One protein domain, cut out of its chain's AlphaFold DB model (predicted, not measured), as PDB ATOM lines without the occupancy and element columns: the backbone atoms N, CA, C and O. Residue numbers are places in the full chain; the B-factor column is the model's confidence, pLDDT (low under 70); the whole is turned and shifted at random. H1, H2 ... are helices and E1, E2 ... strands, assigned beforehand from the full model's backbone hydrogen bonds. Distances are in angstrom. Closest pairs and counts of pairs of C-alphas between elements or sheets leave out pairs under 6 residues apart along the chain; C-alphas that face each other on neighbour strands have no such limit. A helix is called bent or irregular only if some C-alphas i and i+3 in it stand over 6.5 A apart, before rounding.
ATOM      1  N   GLU A  25      99.299  69.562 173.355       88.56
ATOM      2  CA  GLU A  25      98.220  70.249 172.646       88.56
ATOM      3  C   GLU A  25      96.852  69.768 173.122       88.56
ATOM      4  O   GLU A  25      95.980  70.585 173.397       88.56
ATOM      5  N   GLN A  26      96.672  68.456 173.279       89.50
ATOM      6  CA  GLN A  26      95.418  67.904 173.776       89.50
ATOM      7  C   GLN A  26      95.133  68.361 175.212       89.50
ATOM      8  O   GLN A  26      94.016  68.775 175.505       89.50
ATOM      9  N   GLN A  27      96.140  68.356 176.088       89.81
ATOM     10  CA  GLN A  27      95.995  68.850 177.462       89.81
ATOM     11  C   GLN A  27      95.615  70.338 177.491       89.81
ATOM     12  O   GLN A  27      94.741  70.738 178.256       89.81
ATOM     13  N   ILE A  28      96.228  71.153 176.627       92.19
ATOM     14  CA  ILE A  28      95.875  72.570 176.471       92.19
ATOM     15  C   ILE A  28      94.417  72.707 176.024       92.19
ATOM     16  O   ILE A  28      93.665  73.459 176.638       92.19
ATOM     17  N   LEU A  29      94.008  71.959 174.995       94.25
ATOM     18  CA  LEU A  29      92.649  72.012 174.457       94.25
ATOM     19  C   LEU A  29      91.595  71.554 175.470       94.25
ATOM     20  O   LEU A  29      90.494  72.100 175.489       94.25
ATOM     21  N   GLU A  30      91.918  70.575 176.315       92.50
ATOM     22  CA  GLU A  30      91.057  70.133 177.412       92.50
ATOM     23  C   GLU A  30      90.848  71.250 178.440       92.50
ATOM     24  O   GLU A  30      89.712  71.508 178.841       92.50
ATOM     25  N   GLN A  31      91.913  71.971 178.808       92.56
ATOM     26  CA  GLN A  31      91.792  73.130 179.692       92.56
ATOM     27  C   GLN A  31      90.988  74.255 179.030       92.56
ATOM     28  O   GLN A  31      90.093  74.822 179.654       92.56
ATOM     29  N   THR A  32      91.231  74.573 177.758       95.12
ATOM     30  CA  THR A  32      90.548  75.690 177.085       95.12
ATOM     31  C   THR A  32      89.047  75.460 176.887       95.12
ATOM     32  O   THR A  32      88.291  76.421 176.735       95.12
ATOM     33  N   MET A  33      88.558  74.212 176.932       94.81
ATOM     34  CA  MET A  33      87.120  73.939 176.811       94.81
ATOM     35  C   MET A  33      86.309  74.583 177.938       94.81
ATOM     36  O   MET A  33      85.252  75.158 177.673       94.81
ATOM     37  N   ILE A  34      86.809  74.514 179.173       93.88
ATOM     38  CA  ILE A  34      86.079  74.967 180.366       93.88
ATOM     39  C   ILE A  34      86.391  76.418 180.752       93.88
ATOM     40  O   ILE A  34      85.574  77.056 181.413       93.88
ATOM     41  N   HIS A  35      87.523  76.955 180.290       94.81
ATOM     42  CA  HIS A  35      87.937  78.318 180.602       94.81
ATOM     43  C   HIS A  35      87.398  79.335 179.597       94.81
ATOM     44  O   HIS A  35      87.263  79.056 178.406       94.81
ATOM     45  N   GLN A  36      87.067  80.530 180.083       95.00
ATOM     46  CA  GLN A  36      86.620  81.636 179.242       95.00
ATOM     47  C   GLN A  36      87.818  82.366 178.633       95.00
ATOM     48  O   GLN A  36      87.814  82.702 177.448       95.00
ATOM     49  N   THR A  37      88.854  82.612 179.430       96.62
ATOM     50  CA  THR A  37      90.055  83.314 178.980       96.62
ATOM     51  C   THR A  37      91.247  82.375 179.004       96.62
ATOM     52  O   THR A  37      91.490  81.689 179.991       96.62
ATOM     53  N   THR A  38      92.012  82.353 177.917       97.06
ATOM     54  CA  THR A  38      93.277  81.621 177.860       97.06
ATOM     55  C   THR A  38      94.409  82.577 177.564       97.06
ATOM     56  O   THR A  38      94.382  83.266 176.549       97.06
ATOM     57  N   MET A  39      95.395  82.610 178.454       96.56
ATOM     58  CA  MET A  39      96.585  83.438 178.342       96.56
ATOM     59  C   MET A  39      97.772  82.569 177.928       96.56
ATOM     60  O   MET A  39      98.145  81.637 178.635       96.56
ATOM     61  N   PHE A  40      98.371  82.880 176.786       95.00
ATOM     62  CA  PHE A  40      99.589  82.250 176.293       95.00
ATOM     63  C   PHE A  40     100.758  83.207 176.517       95.00
ATOM     64  O   PHE A  40     100.856  84.235 175.849       95.00
ATOM     65  N   GLY A  41     101.607  82.856 177.482       91.44
ATOM     66  CA  GLY A  41     102.800  83.594 177.868       91.44
ATOM     67  C   GLY A  41     103.981  83.204 176.998       91.44
ATOM     68  O   GLY A  41     104.493  82.097 177.146       91.44
ATOM     69  N   GLU A  42     104.413  84.083 176.105       87.75
ATOM     70  CA  GLU A  42     105.505  83.812 175.167       87.75
ATOM     71  C   GLU A  42     106.858  84.362 175.643       87.75
ATOM     72  O   GLU A  42     106.940  85.267 176.485       87.75
ATOM     73  N   ALA A  43     107.936  83.766 175.131       83.44
ATOM     74  CA  ALA A  43     109.263  84.367 175.147       83.44
ATOM     75  C   ALA A  43     109.455  85.195 173.871       83.44
ATOM     76  O   ALA A  43     109.567  84.599 172.794       83.44
ATOM     77  N   HIS A  44     109.597  86.522 174.012       77.56
ATOM     78  CA  HIS A  44     109.723  87.444 172.873       77.56
ATOM     79  C   HIS A  44     110.637  86.897 171.774       77.56
ATOM     80  O   HIS A  44     111.748  86.425 172.042       77.56
ATOM     81  N   SER A  45     110.170  86.993 170.529       71.69
ATOM     82  CA  SER A  45     110.883  86.529 169.337       71.69
ATOM     83  C   SER A  45     111.137  85.012 169.276       71.69
ATOM     84  O   SER A  45     112.093  84.594 168.620       71.69
ATOM     85  N   THR A  46     110.306  84.173 169.911       79.94
ATOM     86  CA  THR A  46     110.412  82.700 169.827       79.94
ATOM     87  C   THR A  46     109.362  82.114 168.870       79.94
ATOM     88  O   THR A  46     108.217  81.902 169.267       79.94
ATOM     89  N   PRO A  47     109.726  81.724 167.629       82.56
ATOM     90  CA  PRO A  47     108.751  81.237 166.644       82.56
ATOM     91  C   PRO A  47     108.004  79.966 167.064       82.56
ATOM     92  O   PRO A  47     106.944  79.661 166.520       82.56
ATOM     93  N   ASN A  48     108.566  79.187 167.992       84.81
ATOM     94  CA  ASN A  48     107.934  77.970 168.501       84.81
ATOM     95  C   ASN A  48     106.677  78.269 169.325       84.81
ATOM     96  O   ASN A  48     105.731  77.479 169.282       84.81
ATOM     97  N   ASP A  49     106.659  79.399 170.028       88.12
ATOM     98  CA  ASP A  49     105.514  79.838 170.823       88.12
ATOM     99  C   ASP A  49     104.382  80.270 169.883       88.12
ATOM    100  O   ASP A  49     103.265  79.754 169.982       88.12
ATOM    101  N   ASP A  50     104.708  81.079 168.865       89.62
ATOM    102  CA  ASP A  50     103.770  81.453 167.801       89.62
ATOM    103  C   ASP A  50     103.182  80.217 167.108       89.62
ATOM    104  O   ASP A  50     101.970  80.099 166.922       89.62
ATOM    105  N   ASN A  51     104.044  79.273 166.713       90.75
ATOM    106  CA  ASN A  51     103.646  78.074 165.975       90.75
ATOM    107  C   ASN A  51     102.685  77.190 166.767       90.75
ATOM    108  O   ASN A  51     101.765  76.631 166.168       90.75
ATOM    109  N   LEU A  52     102.884  77.057 168.082       91.75
ATOM    110  CA  LEU A  52     101.940  76.325 168.918       91.75
ATOM    111  C   LEU A  52     100.581  77.019 168.917       91.75
ATOM    112  O   LEU A  52      99.567  76.379 168.669       91.75
ATOM    113  N   VAL A  53     100.537  78.315 169.215       94.88
ATOM    114  CA  VAL A  53      99.249  79.006 169.325       94.88
ATOM    115  C   VAL A  53      98.516  78.961 167.982       94.88
ATOM    116  O   VAL A  53      97.328  78.646 167.946       94.88
ATOM    117  N   ILE A  54      99.234  79.146 166.868       95.69
ATOM    118  CA  ILE A  54      98.699  78.981 165.509       95.69
ATOM    119  C   ILE A  54      98.135  77.570 165.284       95.69
ATOM    120  O   ILE A  54      97.070  77.444 164.679       95.69
ATOM    121  N   SER A  55      98.811  76.510 165.739       95.12
ATOM    122  CA  SER A  55      98.327  75.135 165.544       95.12
ATOM    123  C   SER A  55      97.066  74.829 166.358       95.12
ATOM    124  O   SER A  55      96.249  74.015 165.931       95.12
ATOM    125  N   LEU A  56      96.871  75.518 167.485       96.56
ATOM    126  CA  LEU A  56      95.696  75.382 168.349       96.56
ATOM    127  C   LEU A  56      94.488  76.204 167.867       96.56
ATOM    128  O   LEU A  56      93.350  75.834 168.159       96.56
ATOM    129  N   MET A  57      94.703  77.299 167.126       97.81
ATOM    130  CA  MET A  57      93.648  78.236 166.699       97.81
ATOM    131  C   MET A  57      92.403  77.576 166.074       97.81
ATOM    132  O   MET A  57      91.302  77.966 166.469       97.81
ATOM    133  N   PRO A  58      92.505  76.593 165.154       97.38
ATOM    134  CA  PRO A  58      91.318  75.971 164.559       97.38
ATOM    135  C   PRO A  58      90.422  75.275 165.592       97.38
ATOM    136  O   PRO A  58      89.198  75.395 165.537       97.38
ATOM    137  N   GLU A  59      91.017  74.575 166.560       97.69
ATOM    138  CA  GLU A  59      90.267  73.896 167.621       97.69
ATOM    139  C   GLU A  59      89.744  74.895 168.658       97.69
ATOM    140  O   GLU A  59      88.583  74.813 169.055       97.69
ATOM    141  N   LEU A  60      90.529  75.914 169.021       97.75
ATOM    142  CA  LEU A  60      90.060  77.005 169.883       97.75
ATOM    143  C   LEU A  60      88.852  77.728 169.258       97.75
ATOM    144  O   LEU A  60      87.870  78.016 169.945       97.75
ATOM    145  N   LYS A  61      88.849  77.948 167.939       97.81
ATOM    146  CA  LYS A  61      87.701  78.529 167.230       97.81
ATOM    147  C   LYS A  61      86.446  77.664 167.365       97.81
ATOM    148  O   LYS A  61      85.373  78.196 167.653       97.81
ATOM    149  N   LYS A  62      86.572  76.337 167.230       97.62
ATOM    150  CA  LYS A  62      85.464  75.382 167.450       97.62
ATOM    151  C   LYS A  62      84.956  75.396 168.892       97.62
ATOM    152  O   LYS A  62      83.764  75.215 169.114       97.62
ATOM    153  N   GLN A  63      85.833  75.659 169.861       97.69
ATOM    154  CA  GLN A  63      85.476  75.822 171.274       97.69
ATOM    155  C   GLN A  63      84.842  77.187 171.603       97.69
ATOM    156  O   GLN A  63      84.567  77.464 172.773       97.69
ATOM    157  N   GLY A  64      84.616  78.044 170.603       97.75
ATOM    158  CA  GLY A  64      83.927  79.323 170.756       97.75
ATOM    159  C   GLY A  64      84.836  80.522 171.014       97.75
ATOM    160  O   GLY A  64      84.319  81.610 171.259       97.75
ATOM    161  N   TYR A  65      86.164  80.373 170.942       98.50
ATOM    162  CA  TYR A  65      87.059  81.530 170.980       98.50
ATOM    163  C   TYR A  65      86.870  82.374 169.717       98.50
ATOM    164  O   TYR A  65      87.022  81.891 168.593       98.50
ATOM    165  N   THR A  66      86.524  83.648 169.890       96.62
ATOM    166  CA  THR A  66      86.266  84.570 168.771       96.62
ATOM    167  C   THR A  66      87.209  85.762 168.741       96.62
ATOM    168  O   THR A  66      87.305  86.414 167.702       96.62
ATOM    169  N   ILE A  67      87.926  86.018 169.837       98.50
ATOM    170  CA  ILE A  67      88.801  87.178 170.006       98.50
ATOM    171  C   ILE A  67      90.231  86.704 170.273       98.50
ATOM    172  O   ILE A  67      90.455  85.852 171.134       98.50
ATOM    173  N   PHE A  68      91.181  87.281 169.538       98.56
ATOM    174  CA  PHE A  68      92.618  87.088 169.709       98.56
ATOM    175  C   PHE A  68      93.253  88.426 170.111       98.56
ATOM    176  O   PHE A  68      93.458  89.309 169.281       98.56
ATOM    177  N   ALA A  69      93.493  88.608 171.404       98.19
ATOM    178  CA  ALA A  69      94.079  89.813 171.965       98.19
ATOM    179  C   ALA A  69      95.610  89.686 172.005       98.19
ATOM    180  O   ALA A  69      96.132  88.710 172.540       98.19
ATOM    181  N   VAL A  70      96.326  90.664 171.453       95.69
ATOM    182  CA  VAL A  70      97.789  90.655 171.305       95.69
ATOM    183  C   VAL A  70      98.428  91.813 172.058       95.69
ATOM    184  O   VAL A  70      97.891  92.924 172.067       95.69
ATOM    185  N   GLU A  71      99.579  91.557 172.679       93.31
ATOM    186  CA  GLU A  71     100.371  92.555 173.404       93.31
ATOM    187  C   GLU A  71     101.070  93.530 172.440       93.31
ATOM    188  O   GLU A  71     102.289  93.560 172.287       93.31
ATOM    189  N   LEU A  72     100.268  94.325 171.740       91.69
ATOM    190  CA  LEU A  72     100.717  95.404 170.874       91.69
ATOM    191  C   LEU A  72     100.004  96.707 171.242       91.69
ATOM    192  O   LEU A  72      98.907  96.659 171.809       91.69
ATOM    193  N   PRO A  73     100.597  97.867 170.915       90.69
ATOM    194  CA  PRO A  73     100.009  99.167 171.203       90.69
ATOM    195  C   PRO A  73      98.629  99.357 170.581       90.69
ATOM    196  O   PRO A  73      98.426  99.128 169.391       90.69
ATOM    197  N   THR A  74      97.678  99.888 171.339       92.75
ATOM    198  CA  THR A  74      96.331 100.188 170.831       92.75
ATOM    199  C   THR A  74      96.335 101.196 169.674       92.75
ATOM    200  O   THR A  74      95.415 101.196 168.862       92.75
ATOM    201  N   ASN A  75      97.364 102.046 169.549       91.12
ATOM    202  CA  ASN A  75      97.494 103.017 168.453       91.12
ATOM    203  C   ASN A  75      97.926 102.400 167.106       91.12
ATOM    204  O   ASN A  75      98.074 103.136 166.129       91.12
ATOM    205  N   ILE A  76      98.150 101.082 167.047       92.38
ATOM    206  CA  ILE A  76      98.396 100.350 165.798       92.38
ATOM    207  C   ILE A  76      97.235  99.421 165.415       92.38
ATOM    208  O   ILE A  76      97.406  98.564 164.550       92.38
ATOM    209  N   GLN A  77      96.068  99.542 166.058       95.44
ATOM    210  CA  GLN A  77      94.918  98.681 165.763       95.44
ATOM    211  C   GLN A  77      94.498  98.754 164.285       95.44
ATOM    212  O   GLN A  77      94.223  97.723 163.685       95.44
ATOM    213  N   ASP A  78      94.527  99.938 163.672       96.56
ATOM    214  CA  ASP A  78      94.260 100.118 162.239       96.56
ATOM    215  C   ASP A  78      95.245  99.325 161.365       96.56
ATOM    216  O   ASP A  78      94.853  98.691 160.390       96.56
ATOM    217  N   LEU A  79      96.523  99.293 161.751       94.81
ATOM    218  CA  LEU A  79      97.537  98.499 161.061       94.81
ATOM    219  C   LEU A  79      97.285  96.989 161.220       94.81
ATOM    220  O   LEU A  79      97.525  96.232 160.280       94.81
ATOM    221  N   ILE A  80      96.813  96.554 162.393       95.31
ATOM    222  CA  ILE A  80      96.408  95.165 162.660       95.31
ATOM    223  C   ILE A  80      95.205  94.772 161.804       95.31
ATOM    224  O   ILE A  80      95.195  93.678 161.236       95.31
ATOM    225  N   ASP A  81      94.209  95.647 161.699       97.25
ATOM    226  CA  ASP A  81      92.999  95.418 160.906       97.25
ATOM    227  C   ASP A  81      93.321  95.323 159.406       97.25
ATOM    228  O   ASP A  81      92.698  94.548 158.681       97.25
ATOM    229  N   ASP A  82      94.359  96.034 158.957       96.62
ATOM    230  CA  ASP A  82      94.844  96.037 157.576       96.62
ATOM    231  C   ASP A  82      95.709  94.823 157.197       96.62
ATOM    232  O   ASP A  82      95.991  94.635 156.009       96.62
ATOM    233  N   ILE A  83      96.122  93.973 158.149       95.25
ATOM    234  CA  ILE A  83      96.993  92.804 157.892       95.25
ATOM    235  C   ILE A  83      96.534  91.907 156.729       95.25
ATOM    236  O   ILE A  83      97.396  91.481 155.956       95.25
ATOM    237  N   PRO A  84      95.233  91.627 156.519       94.38
ATOM    238  CA  PRO A  84      94.781  90.870 155.351       94.38
ATOM    239  C   PRO A  84      95.172  91.491 153.995       94.38
ATOM    240  O   PRO A  84      95.263  90.764 153.007       94.38
ATOM    241  N   ASN A  85      95.431  92.803 153.951       95.88
ATOM    242  CA  ASN A  85      95.622  93.601 152.737       95.88
ATOM    243  C   ASN A  85      97.039  94.177 152.573       95.88
ATOM    244  O   ASN A  85      97.320  94.853 151.580       95.88
ATOM    245  N   ILE A  86      97.941  93.951 153.530       95.50
ATOM    246  CA  ILE A  86      99.309  94.480 153.493       95.50
ATOM    247  C   ILE A  86     100.336  93.354 153.519       95.50
ATOM    248  O   ILE A  86     100.077  92.256 153.994       95.50
ATOM    249  N   SER A  87     101.529  93.621 152.989       94.75
ATOM    250  CA  SER A  87     102.654  92.693 153.096       94.75
ATOM    251  C   SER A  87     103.326  92.802 154.464       94.75
ATOM    252  O   SER A  87     103.270  93.852 155.108       94.75
ATOM    253  N   ASN A  88     104.060  91.755 154.856       92.50
ATOM    254  CA  ASN A  88     104.883  91.768 156.069       92.50
ATOM    255  C   ASN A  88     105.847  92.972 156.095       92.50
ATOM    256  O   ASN A  88     105.932  93.689 157.082       92.50
ATOM    257  N   ASN A  89     106.498  93.279 154.967       91.75
ATOM    258  CA  ASN A  89     107.416  94.421 154.877       91.75
ATOM    259  C   ASN A  89     106.711  95.762 155.123       91.75
ATOM    260  O   ASN A  89     107.272  96.639 155.780       91.75
ATOM    261  N   LYS A  90     105.485  95.932 154.604       92.62
ATOM    262  CA  LYS A  90     104.689  97.141 154.853       92.62
ATOM    263  C   LYS A  90     104.272  97.213 156.321       92.62
ATOM    264  O   LYS A  90     104.435  98.269 156.923       92.62
ATOM    265  N   TYR A  91     103.812  96.101 156.894       92.38
ATOM    266  CA  TYR A  91     103.491  96.006 158.317       92.38
ATOM    267  C   TYR A  91     104.683  96.408 159.190       92.38
ATOM    268  O   TYR A  91     104.567  97.333 159.983       92.38
ATOM    269  N   ILE A  92     105.847  95.786 158.988       89.88
ATOM    270  CA  ILE A  92     107.066  96.078 159.748       89.88
ATOM    271  C   ILE A  92     107.466  97.546 159.598       89.88
ATOM    272  O   ILE A  92     107.766  98.204 160.591       89.88
ATOM    273  N   SER A  93     107.441  98.086 158.375       90.25
ATOM    274  CA  SER A  93     107.790  99.489 158.134       90.25
ATOM    275  C   SER A  93     106.871 100.452 158.889       90.25
ATOM    276  O   SER A  93     107.360 101.375 159.539       90.25
ATOM    277  N   GLU A  94     105.556 100.237 158.837       91.38
ATOM    278  CA  GLU A  94     104.577 101.077 159.536       91.38
ATOM    279  C   GLU A  94     104.633 100.892 161.051       91.38
ATOM    280  O   GLU A  94     104.550 101.876 161.788       91.38
ATOM    281  N   LEU A  95     104.848  99.658 161.515       88.38
ATOM    282  CA  LEU A  95     105.062  99.359 162.921       88.38
ATOM    283  C   LEU A  95     106.227 100.201 163.430       88.38
ATOM    284  O   LEU A  95     106.008 101.042 164.294       88.38
ATOM    285  N   ILE A  96     107.423 100.080 162.843       86.88
ATOM    286  CA  ILE A  96     108.627 100.827 163.256       86.88
ATOM    287  C   ILE A  96     108.360 102.333 163.327       86.88
ATOM    288  O   ILE A  96     108.720 102.966 164.316       86.88
ATOM    289  N   LYS A  97     107.701 102.912 162.313       88.62
ATOM    290  CA  LYS A  97     107.401 104.355 162.279       88.62
ATOM    291  C   LYS A  97     106.547 104.812 163.460       88.62
ATOM    292  O   LYS A  97     106.767 105.897 163.984       88.62
ATOM    293  N   ARG A  98     105.562 104.004 163.859       87.12
ATOM    294  CA  ARG A  98     104.579 104.353 164.902       87.12
ATOM    295  C   ARG A  98     105.057 104.033 166.310       87.12
ATOM    296  O   ARG A  98     104.582 104.613 167.279       87.12
ATOM    297  N   THR A  99     105.964 103.075 166.401       81.50
ATOM    298  CA  THR A  99     106.364 102.433 167.648       81.50
ATOM    299  C   THR A  99     107.756 102.818 168.094       81.50
ATOM    300  O   THR A  99     108.068 102.740 169.277       81.50
ATOM    301  N   ASN A 100     108.608 103.203 167.144       77.06
ATOM    302  CA  ASN A 100     110.050 103.271 167.319       77.06
ATOM    303  C   ASN A 100     110.655 101.952 167.852       77.06
ATOM    304  O   ASN A 100     111.732 101.949 168.443       77.06
ATOM    305  N   THR A 101     109.977 100.815 167.645       66.56
ATOM    306  CA  THR A 101     110.462  99.490 168.047       66.56
ATOM    307  C   THR A 101     110.407  98.536 166.861       66.56
ATOM    308  O   THR A 101     109.379  98.394 166.205       66.56
ATOM    309  N   MET A 102     111.524  97.870 166.584       55.97
ATOM    310  CA  MET A 102     111.615  96.872 165.511       55.97
ATOM    311  C   MET A 102     111.789  95.448 166.054       55.97
ATOM    312  O   MET A 102     111.416  94.479 165.403       55.97
ATOM    313  N   GLN A 103     112.396  95.310 167.236       51.53
ATOM    314  CA  GLN A 103     113.267  94.162 167.508       51.53
ATOM    315  C   GLN A 103     112.628  92.971 168.224       51.53
ATOM    316  O   GLN A 103     113.264  91.925 168.289       51.53
ATOM    317  N   LEU A 104     111.406  93.088 168.742       54.88
ATOM    318  CA  LEU A 104     110.851  92.036 169.607       54.88
ATOM    319  C   LEU A 104     109.628  91.309 169.022       54.88
ATOM    320  O   LEU A 104     109.252  90.266 169.539       54.88
ATOM    321  N   TRP A 105     109.024  91.823 167.937       61.72
ATOM    322  CA  TRP A 105     107.695  91.351 167.511       61.72
ATOM    323  C   TRP A 105     107.422  91.338 166.001       61.72
ATOM    324  O   TRP A 105     106.427  90.754 165.603       61.72
ATOM    325  N   GLY A 106     108.242  91.954 165.138       66.44
ATOM    326  CA  GLY A 106     107.865  92.232 163.737       66.44
ATOM    327  C   GLY A 106     107.357  91.016 162.942       66.44
ATOM    328  O   GLY A 106     106.176  90.946 162.604       66.44
ATOM    329  N   ASP A 107     108.233  90.043 162.680       78.81
ATOM    330  CA  ASP A 107     107.887  88.873 161.858       78.81
ATOM    331  C   ASP A 107     106.925  87.901 162.564       78.81
ATOM    332  O   ASP A 107     105.976  87.399 161.951       78.81
ATOM    333  N   GLY A 108     107.160  87.639 163.855       82.56
ATOM    334  CA  GLY A 108     106.340  86.728 164.663       82.56
ATOM    335  C   GLY A 108     104.908  87.234 164.821       82.56
ATOM    336  O   GLY A 108     103.955  86.536 164.456       82.56
ATOM    337  N   ALA A 109     104.750  88.499 165.234       87.44
ATOM    338  CA  ALA A 109     103.439  89.117 165.403       87.44
ATOM    339  C   ALA A 109     102.675  89.182 164.079       87.44
ATOM    340  O   ALA A 109     101.504  88.808 164.043       87.44
ATOM    341  N   TYR A 110     103.321  89.575 162.970       91.88
ATOM    342  CA  TYR A 110     102.651  89.581 161.667       91.88
ATOM    343  C   TYR A 110     102.091  88.199 161.316       91.88
ATOM    344  O   TYR A 110     100.932  88.070 160.916       91.88
ATOM    345  N   LYS A 111     102.895  87.144 161.490       92.25
ATOM    346  CA  LYS A 111     102.502  85.773 161.153       92.25
ATOM    347  C   LYS A 111     101.322  85.286 161.994       92.25
ATOM    348  O   LYS A 111     100.367  84.751 161.424       92.25
ATOM    349  N   ILE A 112     101.378  85.439 163.317       94.31
ATOM    350  CA  ILE A 112     100.307  84.961 164.202       94.31
ATOM    351  C   ILE A 112      99.025  85.778 164.031       94.31
ATOM    352  O   ILE A 112      97.945  85.195 163.951       94.31
ATOM    353  N   ILE A 113      99.130  87.098 163.858       96.06
ATOM    354  CA  ILE A 113      97.971  87.962 163.613       96.06
ATOM    355  C   ILE A 113      97.338  87.646 162.261       96.06
ATOM    356  O   ILE A 113      96.118  87.495 162.172       96.06
ATOM    357  N   LYS A 114      98.147  87.468 161.210       96.56
ATOM    358  CA  LYS A 114      97.631  87.036 159.912       96.56
ATOM    359  C   LYS A 114      96.887  85.708 160.031       96.56
ATOM    360  O   LYS A 114      95.819  85.559 159.445       96.56
ATOM    361  N   LYS A 115      97.416  84.751 160.798       97.19
ATOM    362  CA  LYS A 115      96.736  83.471 161.018       97.19
ATOM    363  C   LYS A 115      95.444  83.613 161.815       97.19
ATOM    364  O   LYS A 115      94.469  82.963 161.453       97.19
ATOM    365  N   ALA A 116      95.401  84.484 162.815       98.00
ATOM    366  CA  ALA A 116      94.172  84.792 163.535       98.00
ATOM    367  C   ALA A 116      93.095  85.367 162.591       98.00
ATOM    368  O   ALA A 116      91.961  84.883 162.592       98.00
ATOM    369  N   HIS A 117      93.456  86.313 161.716       97.75
ATOM    370  CA  HIS A 117      92.556  86.836 160.678       97.75
ATOM    371  C   HIS A 117      92.096  85.755 159.696       97.75
ATOM    372  O   HIS A 117      90.896  85.612 159.469       97.75
ATOM    373  N   ASP A 118      93.020  84.944 159.163       97.19
ATOM    374  CA  ASP A 118      92.705  83.841 158.241       97.19
ATOM    375  C   ASP A 118      91.711  82.828 158.873       97.19
ATOM    376  O   ASP A 118      90.973  82.152 158.159       97.19
ATOM    377  N   GLN A 119      91.689  82.705 160.207       96.88
ATOM    378  CA  GLN A 119      90.782  81.837 160.978       96.88
ATOM    379  C   GLN A 119      89.511  82.562 161.480       96.88
ATOM    380  O   GLN A 119      88.700  81.986 162.212       96.88
ATOM    381  N   GLY A 120      89.313  83.827 161.101       97.25
ATOM    382  CA  GLY A 120      88.125  84.613 161.434       97.25
ATOM    383  C   GLY A 120      88.044  85.046 162.900       97.25
ATOM    384  O   GLY A 120      86.941  85.164 163.445       97.25
ATOM    385  N   PHE A 121      89.180  85.220 163.578       98.44
ATOM    386  CA  PHE A 121      89.225  85.884 164.881       98.44
ATOM    387  C   PHE A 121      89.142  87.404 164.711       98.44
ATOM    388  O   PHE A 121      89.731  87.963 163.792       98.44
ATOM    389  N   LYS A 122      88.468  88.082 165.646       98.06
ATOM    390  CA  LYS A 122      88.649  89.524 165.853       98.06
ATOM    391  C   LYS A 122      89.980  89.723 166.577       98.06
ATOM    392  O   LYS A 122      90.135  89.217 167.690       98.06
ATOM    393  N   VAL A 123      90.924  90.432 165.965       98.25
ATOM    394  CA  VAL A 123      92.236  90.698 166.570       98.25
ATOM    395  C   VAL A 123      92.225  92.048 167.281       98.25
ATOM    396  O   VAL A 123      91.760  93.030 166.711       98.25
ATOM    397  N   ILE A 124      92.708  92.102 168.524       97.75
ATOM    398  CA  ILE A 124      92.704  93.323 169.345       97.75
ATOM    399  C   ILE A 124      94.094  93.568 169.937       97.75
ATOM    400  O   ILE A 124      94.603  92.732 170.677       97.75
ATOM    401  N   ALA A 125      94.685  94.728 169.668       95.88
ATOM    402  CA  ALA A 125      95.815  95.249 170.428       95.88
ATOM    403  C   ALA A 125      95.331  95.759 171.791       95.88
ATOM    404  O   ALA A 125      94.369  96.525 171.855       95.88
ATOM    405  N   TYR A 126      95.981  95.348 172.883       95.44
ATOM    406  CA  TYR A 126      95.570  95.750 174.237       95.44
ATOM    407  C   TYR A 126      96.629  96.508 175.032       95.44
ATOM    408  O   TYR A 126      96.350  96.969 176.142       95.44
ATOM    409  N   ASP A 127      97.835  96.653 174.500       92.00
ATOM    410  CA  ASP A 127      98.923  97.309 175.201       92.00
ATOM    411  C   ASP A 127      98.935  98.817 174.948       92.00
ATOM    412  O   ASP A 127      98.346  99.329 174.002       92.00
ATOM    413  N   ASN A 128      99.621  99.548 175.805       81.81
ATOM    414  CA  ASN A 128      99.847 100.978 175.673       81.81
ATOM    415  C   ASN A 128     101.340 101.343 175.696       81.81
ATOM    416  O   ASN A 128     101.647 102.526 175.574       81.81
ATOM    417  N   TRP A 129     102.236 100.353 175.854       74.38
ATOM    418  CA  TRP A 129     103.696 100.519 175.948       74.38
ATOM    419  C   TRP A 129     104.121 101.692 176.824       74.38
ATOM    420  O   TRP A 129     104.955 102.527 176.467       74.38
ATOM    421  N   ASP A 130     103.526 101.743 178.005       69.06
ATOM    422  CA  ASP A 130     104.029 102.615 179.046       69.06
ATOM    423  C   ASP A 130     105.315 102.021 179.637       69.06
ATOM    424  O   ASP A 130     105.400 100.814 179.870       69.06
ATOM    425  N   PHE A 131     106.311 102.866 179.898       65.00
ATOM    426  CA  PHE A 131     107.547 102.452 180.566       65.00
ATOM    427  C   PHE A 131     107.354 102.253 182.072       65.00
ATOM    428  O   PHE A 131     108.218 101.668 182.730       65.00
ATOM    429  N   ASP A 132     106.230 102.711 182.633       77.31
ATOM    430  CA  ASP A 132     105.878 102.428 184.018       77.31
ATOM    431  C   ASP A 132     105.418 100.972 184.193       77.31
ATOM    432  O   ASP A 132     104.232 100.635 184.112       77.31
ATOM    433  N   ILE A 133     106.389 100.107 184.486       66.75
ATOM    434  CA  ILE A 133     106.194  98.677 184.744       66.75
ATOM    435  C   ILE A 133     105.203  98.390 185.882       66.75
ATOM    436  O   ILE A 133     104.634  97.305 185.917       66.75
ATOM    437  N   TYR A 134     104.969  99.335 186.802       69.00
ATOM    438  CA  TYR A 134     104.059  99.125 187.929       69.00
ATOM    439  C   TYR A 134     102.592  99.307 187.540       69.00
ATOM    440  O   TYR A 134     101.715  98.681 188.138       69.00
ATOM    441  N   SER A 135     102.314 100.156 186.542       83.12
ATOM    442  CA  SER A 135     100.951 100.437 186.080       83.12
ATOM    443  C   SER A 135     100.615  99.838 184.716       83.12
ATOM    444  O   SER A 135      99.432  99.765 184.379       83.12
ATOM    445  N   ARG A 136     101.606  99.364 183.944       88.62
ATOM    446  CA  ARG A 136     101.395  98.780 182.607       88.62
ATOM    447  C   ARG A 136     100.387  97.630 182.619       88.62
ATOM    448  O   ARG A 136      99.396  97.711 181.901       88.62
ATOM    449  N   ASP A 137     100.553  96.633 183.488       91.38
ATOM    450  CA  ASP A 137      99.623  95.493 183.599       91.38
ATOM    451  C   ASP A 137      98.190  95.920 183.952       91.38
ATOM    452  O   ASP A 137      97.204  95.389 183.433       91.38
ATOM    453  N   GLN A 138      98.053  96.930 184.818       92.19
ATOM    454  CA  GLN A 138      96.746  97.484 185.161       92.19
ATOM    455  C   GLN A 138      96.104  98.178 183.953       92.19
ATOM    456  O   GLN A 138      94.904  98.030 183.725       92.19
ATOM    457  N   LYS A 139      96.881  98.937 183.174       93.12
ATOM    458  CA  LYS A 139      96.398  99.627 181.969       93.12
ATOM    459  C   LYS A 139      96.029  98.632 180.866       93.12
ATOM    460  O   LYS A 139      94.954  98.765 180.290       93.12
ATOM    461  N   GLN A 140      96.832  97.587 180.660       94.81
ATOM    462  CA  GLN A 140      96.509  96.460 179.777       94.81
ATOM    463  C   GLN A 140      95.175  95.803 180.168       94.81
ATOM    464  O   GLN A 140      94.303  95.602 179.320       94.81
ATOM    465  N   TYR A 141      94.956  95.551 181.463       95.50
ATOM    466  CA  TYR A 141      93.675  95.046 181.964       95.50
ATOM    467  C   TYR A 141      92.509  96.000 181.659       95.50
ATOM    468  O   TYR A 141      91.457  95.561 181.190       95.50
ATOM    469  N   LEU A 142      92.673  97.302 181.913       95.62
ATOM    470  CA  LEU A 142      91.631  98.299 181.645       95.62
ATOM    471  C   LEU A 142      91.297  98.391 180.150       95.62
ATOM    472  O   LEU A 142      90.119  98.525 179.802       95.62
ATOM    473  N   ASN A 143      92.295  98.252 179.277       96.31
ATOM    474  CA  ASN A 143      92.100  98.177 177.833       96.31
ATOM    475  C   ASN A 143      91.295  96.934 177.448       96.31
ATOM    476  O   ASN A 143      90.259  97.071 176.805       96.31
ATOM    477  N   LEU A 144      91.690  95.737 177.899       97.00
ATOM    478  CA  LEU A 144      90.937  94.499 177.638       97.00
ATOM    479  C   LEU A 144      89.499  94.583 178.155       97.00
ATOM    480  O   LEU A 144      88.554  94.187 177.471       97.00
ATOM    481  N   LYS A 145      89.309  95.143 179.352       96.31
ATOM    482  CA  LYS A 145      87.979  95.357 179.920       96.31
ATOM    483  C   LYS A 145      87.130  96.254 179.023       96.31
ATOM    484  O   LYS A 145      85.979  95.926 178.752       96.31
ATOM    485  N   THR A 146      87.698  97.356 178.550       96.31
ATOM    486  CA  THR A 146      86.985  98.338 177.727       96.31
ATOM    487  C   THR A 146      86.693  97.811 176.325       96.31
ATOM    488  O   THR A 146      85.565  97.925 175.864       96.31
ATOM    489  N   LEU A 147      87.686  97.202 175.673       96.50
ATOM    490  CA  LEU A 147      87.623  96.765 174.275       96.50
ATOM    491  C   LEU A 147      86.885  95.433 174.080       96.50
ATOM    492  O   LEU A 147      86.492  95.111 172.957       96.50
ATOM    493  N   ILE A 148      86.751  94.629 175.141       96.44
ATOM    494  CA  ILE A 148      86.161  93.288 175.071       96.44
ATOM    495  C   ILE A 148      85.078  93.104 176.127       96.44
ATOM    496  O   ILE A 148      83.912  92.931 175.788       96.44
ATOM    497  N   PHE A 149      85.446  93.099 177.409       95.56
ATOM    498  CA  PHE A 149      84.575  92.521 178.436       95.56
ATOM    499  C   PHE A 149      83.379  93.396 178.832       95.56
ATOM    500  O   PHE A 149      82.390  92.865 179.329       95.56
ATOM    501  N   ASN A 150      83.428  94.710 178.607       95.44
ATOM    502  CA  ASN A 150      82.278  95.588 178.837       95.44
ATOM    503  C   ASN A 150      81.146  95.319 177.831       95.44
ATOM    504  O   ASN A 150      79.979  95.328 178.210       95.44
ATOM    505  N   GLU A 151      81.487  95.062 176.567       94.06
ATOM    506  CA  GLU A 151      80.511  94.795 175.498       94.06
ATOM    507  C   GLU A 151      80.173  93.302 175.388       94.06
ATOM    508  O   GLU A 151      79.037  92.917 175.106       94.06
ATOM    509  N   HIS A 152      81.159  92.443 175.642       94.94
ATOM    510  CA  HIS A 152      81.064  90.996 175.513       94.94
ATOM    511  C   HIS A 152      81.586  90.294 176.778       94.94
ATOM    512  O   HIS A 152      82.618  89.616 176.740       94.94
ATOM    513  N   PRO A 153      80.870  90.393 177.914       92.88
ATOM    514  CA  PRO A 153      81.337  89.873 179.203       92.88
ATOM    515  C   PRO A 153      81.541  88.353 179.232       92.88
ATOM    516  O   PRO A 153      82.248  87.855 180.100       92.88
ATOM    517  N   GLN A 154      80.937  87.620 178.293       92.94
ATOM    518  CA  GLN A 154      81.023  86.159 178.167       92.94
ATOM    519  C   GLN A 154      81.864  85.706 176.961       92.94
ATOM    520  O   GLN A 154      81.874  84.522 176.631       92.94
ATOM    521  N   ALA A 155      82.541  86.624 176.257       95.38
ATOM    522  CA  ALA A 155      83.389  86.241 175.132       95.38
ATOM    523  C   ALA A 155      84.510  85.306 175.595       95.38
ATOM    524  O   ALA A 155      85.148  85.564 176.621       95.38
ATOM    525  N   LYS A 156      84.773  84.257 174.804       97.38
ATOM    526  CA  LYS A 156      85.976  83.441 174.959       97.38
ATOM    527  C   LYS A 156      87.139  84.105 174.233       97.38
ATOM    528  O   LYS A 156      87.056  84.382 173.031       97.38
ATOM    529  N   VAL A 157      88.204  84.385 174.978       98.12
ATOM    530  CA  VAL A 157      89.300  85.262 174.547       98.12
ATOM    531  C   VAL A 157      90.627  84.536 174.674       98.12
ATOM    532  O   VAL A 157      90.941  83.985 175.729       98.12
ATOM    533  N   ILE A 158      91.410  84.574 173.602       98.44
ATOM    534  CA  ILE A 158      92.829  84.244 173.646       98.44
ATOM    535  C   ILE A 158      93.582  85.544 173.930       98.44
ATOM    536  O   ILE A 158      93.379  86.521 173.217       98.44
ATOM    537  N   ILE A 159      94.433  85.561 174.949       97.69
ATOM    538  CA  ILE A 159      95.365  86.650 175.242       97.69
ATOM    539  C   ILE A 159      96.770  86.120 174.964       97.69
ATOM    540  O   ILE A 159      97.177  85.110 175.531       97.69
ATOM    541  N   PHE A 160      97.502  86.789 174.086       95.88
ATOM    542  CA  PHE A 160      98.860  86.436 173.694       95.88
ATOM    543  C   PHE A 160      99.801  87.588 174.055       95.88
ATOM    544  O   PHE A 160      99.569  88.730 173.648       95.88
ATOM    545  N   GLY A 161     100.820  87.306 174.862       92.25
ATOM    546  CA  GLY A 161     101.765  88.306 175.358       92.25
ATOM    547  C   GLY A 161     102.892  87.680 176.168       92.25
ATOM    548  O   GLY A 161     102.883  86.479 176.426       92.25
ATOM    549  N   GLY A 162     103.860  88.484 176.583       89.94
ATOM    550  CA  GLY A 162     105.047  88.044 177.297       89.94
ATOM    551  C   GLY A 162     104.706  87.330 178.604       89.94
ATOM    552  O   GLY A 162     103.850  87.765 179.378       89.94
ATOM    553  N   ALA A 163     105.414  86.240 178.899       88.00
ATOM    554  CA  ALA A 163     105.074  85.362 180.022       88.00
ATOM    555  C   ALA A 163     105.079  86.023 181.413       88.00
ATOM    556  O   ALA A 163     104.390  85.566 182.322       88.00
ATOM    557  N   LYS A 164     105.791  87.141 181.581       86.25
ATOM    558  CA  LYS A 164     105.781  87.909 182.838       86.25
ATOM    559  C   LYS A 164     104.409  88.508 183.170       86.25
ATOM    560  O   LYS A 164     104.157  88.834 184.323       86.25
ATOM    561  N   HIS A 165     103.526  88.638 182.180       89.19
ATOM    562  CA  HIS A 165     102.217  89.267 182.333       89.19
ATOM    563  C   HIS A 165     101.114  88.274 182.718       89.19
ATOM    564  O   HIS A 165     100.081  88.671 183.246       89.19
ATOM    565  N   ILE A 166     101.297  86.972 182.492       88.25
ATOM    566  CA  ILE A 166     100.178  86.014 182.511       88.25
ATOM    567  C   ILE A 166      99.907  85.363 183.872       88.25
ATOM    568  O   ILE A 166      98.935  84.623 184.017       88.25
ATOM    569  N   SER A 167     100.755  85.602 184.873       87.50
ATOM    570  CA  SER A 167     100.603  84.993 186.197       87.50
ATOM    571  C   SER A 167      99.276  85.419 186.839       87.50
ATOM    572  O   SER A 167      98.935  86.598 186.881       87.50
ATOM    573  N   GLU A 168      98.487  84.449 187.307       85.06
ATOM    574  CA  GLU A 168      97.164  84.693 187.912       85.06
ATOM    575  C   GLU A 168      97.254  85.122 189.384       85.06
ATOM    576  O   GLU A 168      96.272  85.540 189.997       85.06
ATOM    577  N   THR A 169      98.452  85.032 189.960       82.50
ATOM    578  CA  THR A 169      98.746  85.401 191.344       82.50
ATOM    579  C   THR A 169      99.577  86.673 191.405       82.50
ATOM    580  O   THR A 169     100.298  87.014 190.475       82.50
ATOM    581  N   ILE A 170      99.490  87.380 192.529       75.94
ATOM    582  CA  ILE A 170     100.336  88.545 192.791       75.94
ATOM    583  C   ILE A 170     101.774  88.059 193.006       75.94
ATOM    584  O   ILE A 170     102.014  87.239 193.894       75.94
ATOM    585  N   GLU A 171     102.722  88.579 192.228       66.62
ATOM    586  CA  GLU A 171     104.142  88.276 192.392       66.62
ATOM    587  C   GLU A 171     104.791  89.333 193.292       66.62
ATOM    588  O   GLU A 171     104.810  90.529 192.998       66.62
ATOM    589  N   TYR A 172     105.331  88.894 194.427       56.09
ATOM    590  CA  TYR A 172     106.232  89.720 195.223       56.09
ATOM    591  C   TYR A 172     107.662  89.484 194.739       56.09
ATOM    592  O   TYR A 172     108.053  88.331 194.565       56.09
ATOM    593  N   VAL A 173     108.440  90.566 194.589       52.66
ATOM    594  CA  VAL A 173     109.756  90.777 195.230       52.66
ATOM    595  C   VAL A 173     110.501  91.955 194.567       52.66
ATOM    596  O   VAL A 173     111.029  91.854 193.466       52.66
ATOM    597  N   SER A 174     110.682  93.034 195.331       46.44
ATOM    598  CA  SER A 174     111.973  93.727 195.440       46.44
ATOM    599  C   SER A 174     112.365  93.672 196.917       46.44
ATOM    600  O   SER A 174     111.598  94.115 197.772       46.44
ATOM    601  N   HIS A 175     113.536  93.103 197.227       52.75
ATOM    602  CA  HIS A 175     114.039  92.891 198.597       52.75
ATOM    603  C   HIS A 175     114.322  94.192 199.377       52.75
ATOM    604  O   HIS A 175     114.733  94.120 200.533       52.75
ATOM    605  N   LYS A 176     114.114  95.372 198.780       55.69
ATOM    606  CA  LYS A 176     114.342  96.663 199.446       55.69
ATOM    607  C   LYS A 176     113.074  97.464 199.738       55.69
ATOM    608  O   LYS A 176     113.048  98.138 200.759       55.69
ATOM    609  N   ASP A 177     112.019  97.325 198.930       56.09
ATOM    610  CA  ASP A 177     110.943  98.333 198.908       56.09
ATOM    611  C   ASP A 177     109.514  97.771 199.054       56.09
ATOM    612  O   ASP A 177     108.554  98.530 198.964       56.09
ATOM    613  N   GLN A 178     109.340  96.457 199.265       61.19
ATOM    614  CA  GLN A 178     108.016  95.804 199.386       61.19
ATOM    615  C   GLN A 178     107.027  96.167 198.255       61.19
ATOM    616  O   GLN A 178     105.814  96.224 198.465       61.19
ATOM    617  N   ILE A 179     107.524  96.421 197.043       64.38
ATOM    618  CA  ILE A 179     106.657  96.806 195.929       64.38
ATOM    619  C   ILE A 179     105.868  95.582 195.457       64.38
ATOM    620  O   ILE A 179     106.438  94.533 195.151       64.38
ATOM    621  N   ILE A 180     104.544  95.730 195.418       69.56
ATOM    622  CA  ILE A 180     103.613  94.711 194.938       69.56
ATOM    623  C   ILE A 180     103.518  94.835 193.419       69.56
ATOM    624  O   ILE A 180     102.945  95.805 192.921       69.56
ATOM    625  N   ILE A 181     104.032  93.845 192.691       73.69
ATOM    626  CA  ILE A 181     103.847  93.751 191.243       73.69
ATOM    627  C   ILE A 181     102.615  92.885 190.993       73.69
ATOM    628  O   ILE A 181     102.476  91.779 191.518       73.69
ATOM    629  N   LYS A 182     101.667  93.424 190.229       86.19
ATOM    630  CA  LYS A 182     100.434  92.725 189.875       86.19
ATOM    631  C   LYS A 182     100.453  92.454 188.376       86.19
ATOM    632  O   LYS A 182     100.187  93.393 187.630       86.19
ATOM    633  N   PRO A 183     100.746  91.219 187.951       89.19
ATOM    634  CA  PRO A 183     100.710  90.851 186.540       89.19
ATOM    635  C   PRO A 183      99.290  90.982 185.980       89.19
ATOM    636  O   PRO A 183      98.310  90.857 186.729       89.19
ATOM    637  N   LEU A 184      99.162  91.196 184.667       92.44
ATOM    638  CA  LEU A 184      97.881  91.252 183.955       92.44
ATOM    639  C   LEU A 184      96.958  90.079 184.329       92.44
ATOM    640  O   LEU A 184      95.782  90.291 184.643       92.44
ATOM    641  N   GLY A 185      97.495  88.858 184.372       91.88
ATOM    642  CA  GLY A 185      96.750  87.650 184.719       91.88
ATOM    643  C   GLY A 185      96.054  87.740 186.076       91.88
ATOM    644  O   GLY A 185      94.915  87.299 186.207       91.88
ATOM    645  N   SER A 186      96.658  88.400 187.069       91.00
ATOM    646  CA  SER A 186      96.053  88.589 188.394       91.00
ATOM    647  C   SER A 186      94.847  89.536 188.369       91.00
ATOM    648  O   SER A 186      93.870  89.331 189.097       91.00
ATOM    649  N   TYR A 187      94.864  90.553 187.501       93.38
ATOM    650  CA  TYR A 187      93.717  91.439 187.299       93.38
ATOM    651  C   TYR A 187      92.577  90.727 186.572       93.38
ATOM    652  O   TYR A 187      91.418  90.865 186.974       93.38
ATOM    653  N   ILE A 188      92.904  89.936 185.546       93.12
ATOM    654  CA  ILE A 188      91.928  89.118 184.818       93.12
ATOM    655  C   ILE A 188      91.316  88.071 185.757       93.12
ATOM    656  O   ILE A 188      90.095  87.990 185.826       93.12
ATOM    657  N   HIS A 189      92.120  87.377 186.572       91.81
ATOM    658  CA  HIS A 189      91.654  86.412 187.578       91.81
ATOM    659  C   HIS A 189      90.713  87.031 188.610       91.81
ATOM    660  O   HIS A 189      89.680  86.458 188.952       91.81
ATOM    661  N   LYS A 190      91.018  88.245 189.078       91.00
ATOM    662  CA  LYS A 190      90.130  88.972 189.991       91.00
ATOM    663  C   LYS A 190      88.806  89.376 189.333       91.00
ATOM    664  O   LYS A 190      87.789  89.456 190.019       91.00
ATOM    665  N   PHE A 191      88.825  89.696 188.041       89.75
ATOM    666  CA  PHE A 191      87.628  90.059 187.282       89.75
ATOM    667  C   PHE A 191      86.759  88.841 186.957       89.75
ATOM    668  O   PHE A 191      85.540  88.899 187.088       89.75
ATOM    669  N   ASN A 192      87.402  87.755 186.546       85.12
ATOM    670  CA  ASN A 192      86.797  86.506 186.136       85.12
ATOM    671  C   ASN A 192      87.711  85.369 186.587       85.12
ATOM    672  O   ASN A 192      88.843  85.278 186.127       85.12
ATOM    673  N   ASN A 193      87.237  84.488 187.459       87.25
ATOM    674  CA  ASN A 193      88.031  83.367 187.970       87.25
ATOM    675  C   ASN A 193      88.054  82.156 187.016       87.25
ATOM    676  O   ASN A 193      88.434  81.064 187.429       87.25
ATOM    677  N   ASN A 194      87.630  82.341 185.762       91.62
ATOM    678  CA  ASN A 194      87.553  81.300 184.746       91.62
ATOM    679  C   ASN A 194      88.636  81.458 183.664       91.62
ATOM    680  O   ASN A 194      88.327  81.613 182.474       91.62
ATOM    681  N   ASN A 195      89.904  81.427 184.084       91.81
ATOM    682  CA  ASN A 195      91.054  81.602 183.196       91.81
ATOM    683  C   ASN A 195      91.995  80.402 183.216       91.81
ATOM    684  O   ASN A 195      92.040  79.649 184.181       91.81
ATOM    685  N   PHE A 196      92.757  80.268 182.135       93.00
ATOM    686  CA  PHE A 196      93.846  79.315 182.006       93.00
ATOM    687  C   PHE A 196      95.093  80.020 181.465       93.00
ATOM    688  O   PHE A 196      95.108  80.453 180.310       93.00
ATOM    689  N   SER A 197      96.136  80.115 182.289       91.94
ATOM    690  CA  SER A 197      97.442  80.662 181.910       91.94
ATOM    691  C   SER A 197      98.478  79.577 181.604       91.94
ATOM    692  O   SER A 197      98.764  78.700 182.427       91.94
ATOM    693  N   LEU A 198      99.105  79.676 180.430       91.12
ATOM    694  CA  LEU A 198     100.177  78.796 179.977       91.12
ATOM    695  C   LEU A 198     101.468  79.583 179.744       91.12
ATOM    696  O   LEU A 198     101.566  80.329 178.769       91.12
ATOM    697  N   ASP A 199     102.473  79.360 180.588       88.88
ATOM    698  CA  ASP A 199     103.831  79.845 180.347       88.88
ATOM    699  C   ASP A 199     104.533  78.919 179.344       88.88
ATOM    700  O   ASP A 199     104.689  77.713 179.575       88.88
ATOM    701  N   MET A 200     104.911  79.480 178.195       87.75
ATOM    702  CA  MET A 200     105.596  78.778 177.113       87.75
ATOM    703  C   MET A 200     107.108  79.042 177.106       87.75
ATOM    704  O   MET A 200     107.830  78.414 176.324       87.75
ATOM    705  N   THR A 201     107.612  79.889 178.010       74.75
ATOM    706  CA  THR A 201     109.048  80.135 178.154       74.75
ATOM    707  C   THR A 201     109.758  78.837 178.560       74.75
ATOM    708  O   THR A 201     109.335  78.112 179.456       74.75
ATOM    709  N   GLY A 202     110.839  78.489 177.852       62.66
ATOM    710  CA  GLY A 202     111.602  77.251 178.094       62.66
ATOM    711  C   GLY A 202     111.578  76.218 176.961       62.66
ATOM    712  O   GLY A 202     112.378  75.280 176.983       62.66
ATOM    713  N   ARG A 203     110.778  76.425 175.903       54.62
ATOM    714  CA  ARG A 203     110.762  75.567 174.695       54.62
ATOM    715  C   ARG A 203     112.025  75.613 173.826       54.62
ATOM    716  O   ARG A 203     112.115  74.876 172.847       54.62
ATOM    717  N   ASN A 204     113.020  76.427 174.182       38.41
ATOM    718  CA  ASN A 204     114.338  76.444 173.527       38.41
ATOM    719  C   ASN A 204     115.250  75.275 173.944       38.41
ATOM    720  O   ASN A 204     116.364  75.152 173.441       38.41
ATOM    721  N   SER A 205     114.785  74.386 174.824       31.77
ATOM    722  CA  SER A 205     115.419  73.095 175.080       31.77
ATOM    723  C   SER A 205     114.459  71.973 174.687       31.77
ATOM    724  O   SER A 205     113.249  72.139 174.776       31.77
ATOM    725  N   TYR A 206     114.987  70.847 174.203       28.67
ATOM    726  CA  TYR A 206     114.282  69.696 173.605       28.67
ATOM    727  C   TYR A 206     113.363  68.916 174.585       28.67
ATOM    728  O   TYR A 206     113.244  67.693 174.518       28.67
ATOM    729  N   LYS A 207     112.733  69.609 175.537       28.56
ATOM    730  CA  LYS A 207     111.726  69.124 176.478       28.56
ATOM    731  C   LYS A 207     110.623  70.185 176.587       28.56
ATOM    732  O   LYS A 207     110.922  71.310 176.981       28.56
ATOM    733  N   PRO A 208     109.367  69.869 176.238       35.78
ATOM    734  CA  PRO A 208     108.261  70.801 176.383       35.78
ATOM    735  C   PRO A 208     107.880  70.899 177.866       35.78
ATOM    736  O   PRO A 208     106.922  70.277 178.311       35.78
ATOM    737  N   ASP A 209     108.637  71.670 178.641       35.81
ATOM    738  CA  ASP A 209     108.271  72.036 180.010       35.81
ATOM    739  C   ASP A 209     107.387  73.290 179.970       35.81
ATOM    740  O   ASP A 209     107.730  74.331 180.524       35.81
ATOM    741  N   ALA A 210     106.242  73.204 179.286       42.09
ATOM    742  CA  ALA A 210     105.192  74.195 179.469       42.09
ATOM    743  C   ALA A 210     104.730  74.099 180.930       42.09
ATOM    744  O   ALA A 210     104.247  73.050 181.369       42.09
ATOM    745  N   ARG A 211     104.937  75.158 181.714       48.34
ATOM    746  CA  ARG A 211     104.493  75.196 183.108       48.34
ATOM    747  C   ARG A 211     103.095  75.776 183.119       48.34
ATOM    748  O   ARG A 211     102.888  76.942 182.794       48.34
ATOM    749  N   ILE A 212     102.126  74.948 183.483       50.69
ATOM    750  CA  ILE A 212     100.783  75.449 183.732       50.69
ATOM    751  C   ILE A 212     100.819  76.231 185.038       50.69
ATOM    752  O   ILE A 212     101.129  75.683 186.099       50.69
ATOM    753  N   VAL A 213     100.514  77.521 184.948       50.59
ATOM    754  CA  VAL A 213     100.438  78.402 186.106       50.59
ATOM    755  C   VAL A 213      99.012  78.298 186.644       50.59
ATOM    756  O   VAL A 213      98.078  78.823 186.059       50.59
ATOM    757  N   ASN A 214      98.850  77.565 187.748       51.47
ATOM    758  CA  ASN A 214      97.614  77.449 188.542       51.47
ATOM    759  C   ASN A 214      96.366  76.805 187.891       51.47
ATOM    760  O   ASN A 214      95.258  77.007 188.372       51.47
TER     761      ASN A 214
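AT A GLANCE: This is residues 25 to 214 of the 219 residues of an uncharacterized protein of Candidatus Woesearchaeota archaeon CG10_big_fil_rev_8_21_14_0_10_30_7 (UniProt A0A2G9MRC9). A strongly twisted sheet of six strands forms the core, with H1, H2 and H5 over one face and H6 and H7 over the other. H3 covers the edge strand E3, and H4 packs on H3 and H5. The printed part has 190 residues, with seven named helices and six named strands in the order H1 E1 H2 E2 H3 H4 H5 E3 H6 E4 H7 E5 E6; the class is mixed, helices and strands. The mixed sheet runs E3 E2 E4 E1 E5 E6, its first five strands parallel and E6 antiparallel to E5. The whole is compact, with a radius of gyration of the C-alphas of 16.0 A and spans of 47 by 42 by 37 A.

IN THESE COORDINATES: The strands are E3, residues 122 to 127, E2, 65 to 73 and 21.9 A long, E4, 156 to 162 and 19.8 A, E1, 37 to 42, E5, 195 to 199, and E6, 211 to 213. H1, residues 25 to 34, begins at C-alpha 25 (98.220, 70.249, 172.646). H2, 47 to 62, spans 24.0 A; H5, 106 to 118, 18.2 A; H6, 136 to 149, 18.4 A. H3 is 74 to 81, H4 88 to 99 and H7 184 to 191. E6 ends at C-alpha 213 (100.438, 78.402, 186.106). H2 and H3 are irregular: C-alphas 55 and 58 are 7.1 A apart, 75 and 78 7.6 A.

HOW THE PARTS SIT: Across the sheet, within hydrogen-bond range are N 68 and O 122 (E3, E2), 2.9 A, N 69 and O 158 (E2, E4), 2.8 A, N 40 and O 159 (E4, E1), 2.8 A, and N 41 and O 198 (E1, E5), 2.8 A. In the hairpin E5 and E6, N 199 and O 211 are 3.3 A apart. E2, H3 H4 H5, E3 make a strand-helix-strand unit, parallel neighbour strands with helices between; E1, H2, E2, then E3, H6, E4, then E4, H7, E5 are split units, another strand between the two, with right-handed crossovers. H2 touches H5, closest C-alphas Asp 50 and Ile 112, 6.1 A, at a shallow tilt of 13 degrees. H6 touches H7 with residues 137 to 141 alone, closest C-alphas Asp 137 and Leu 184, 4.6 A. Every O i to N i+4 pair is within hydrogen-bond range in H4, H5, H6 and H7; 5 of 6 are in H1, 10 of 12 in H2, 2 of 4 in H3.

THE WHOLE: The two C-alphas farthest apart, of Asn 85 and Lys 176, are 50.4 A apart. The printed part has no cut. The links E4 to H7 and E5 to E6 are long. pLDDT is under 70 in 33 residues, among them 171 to 180 and 202 to 214.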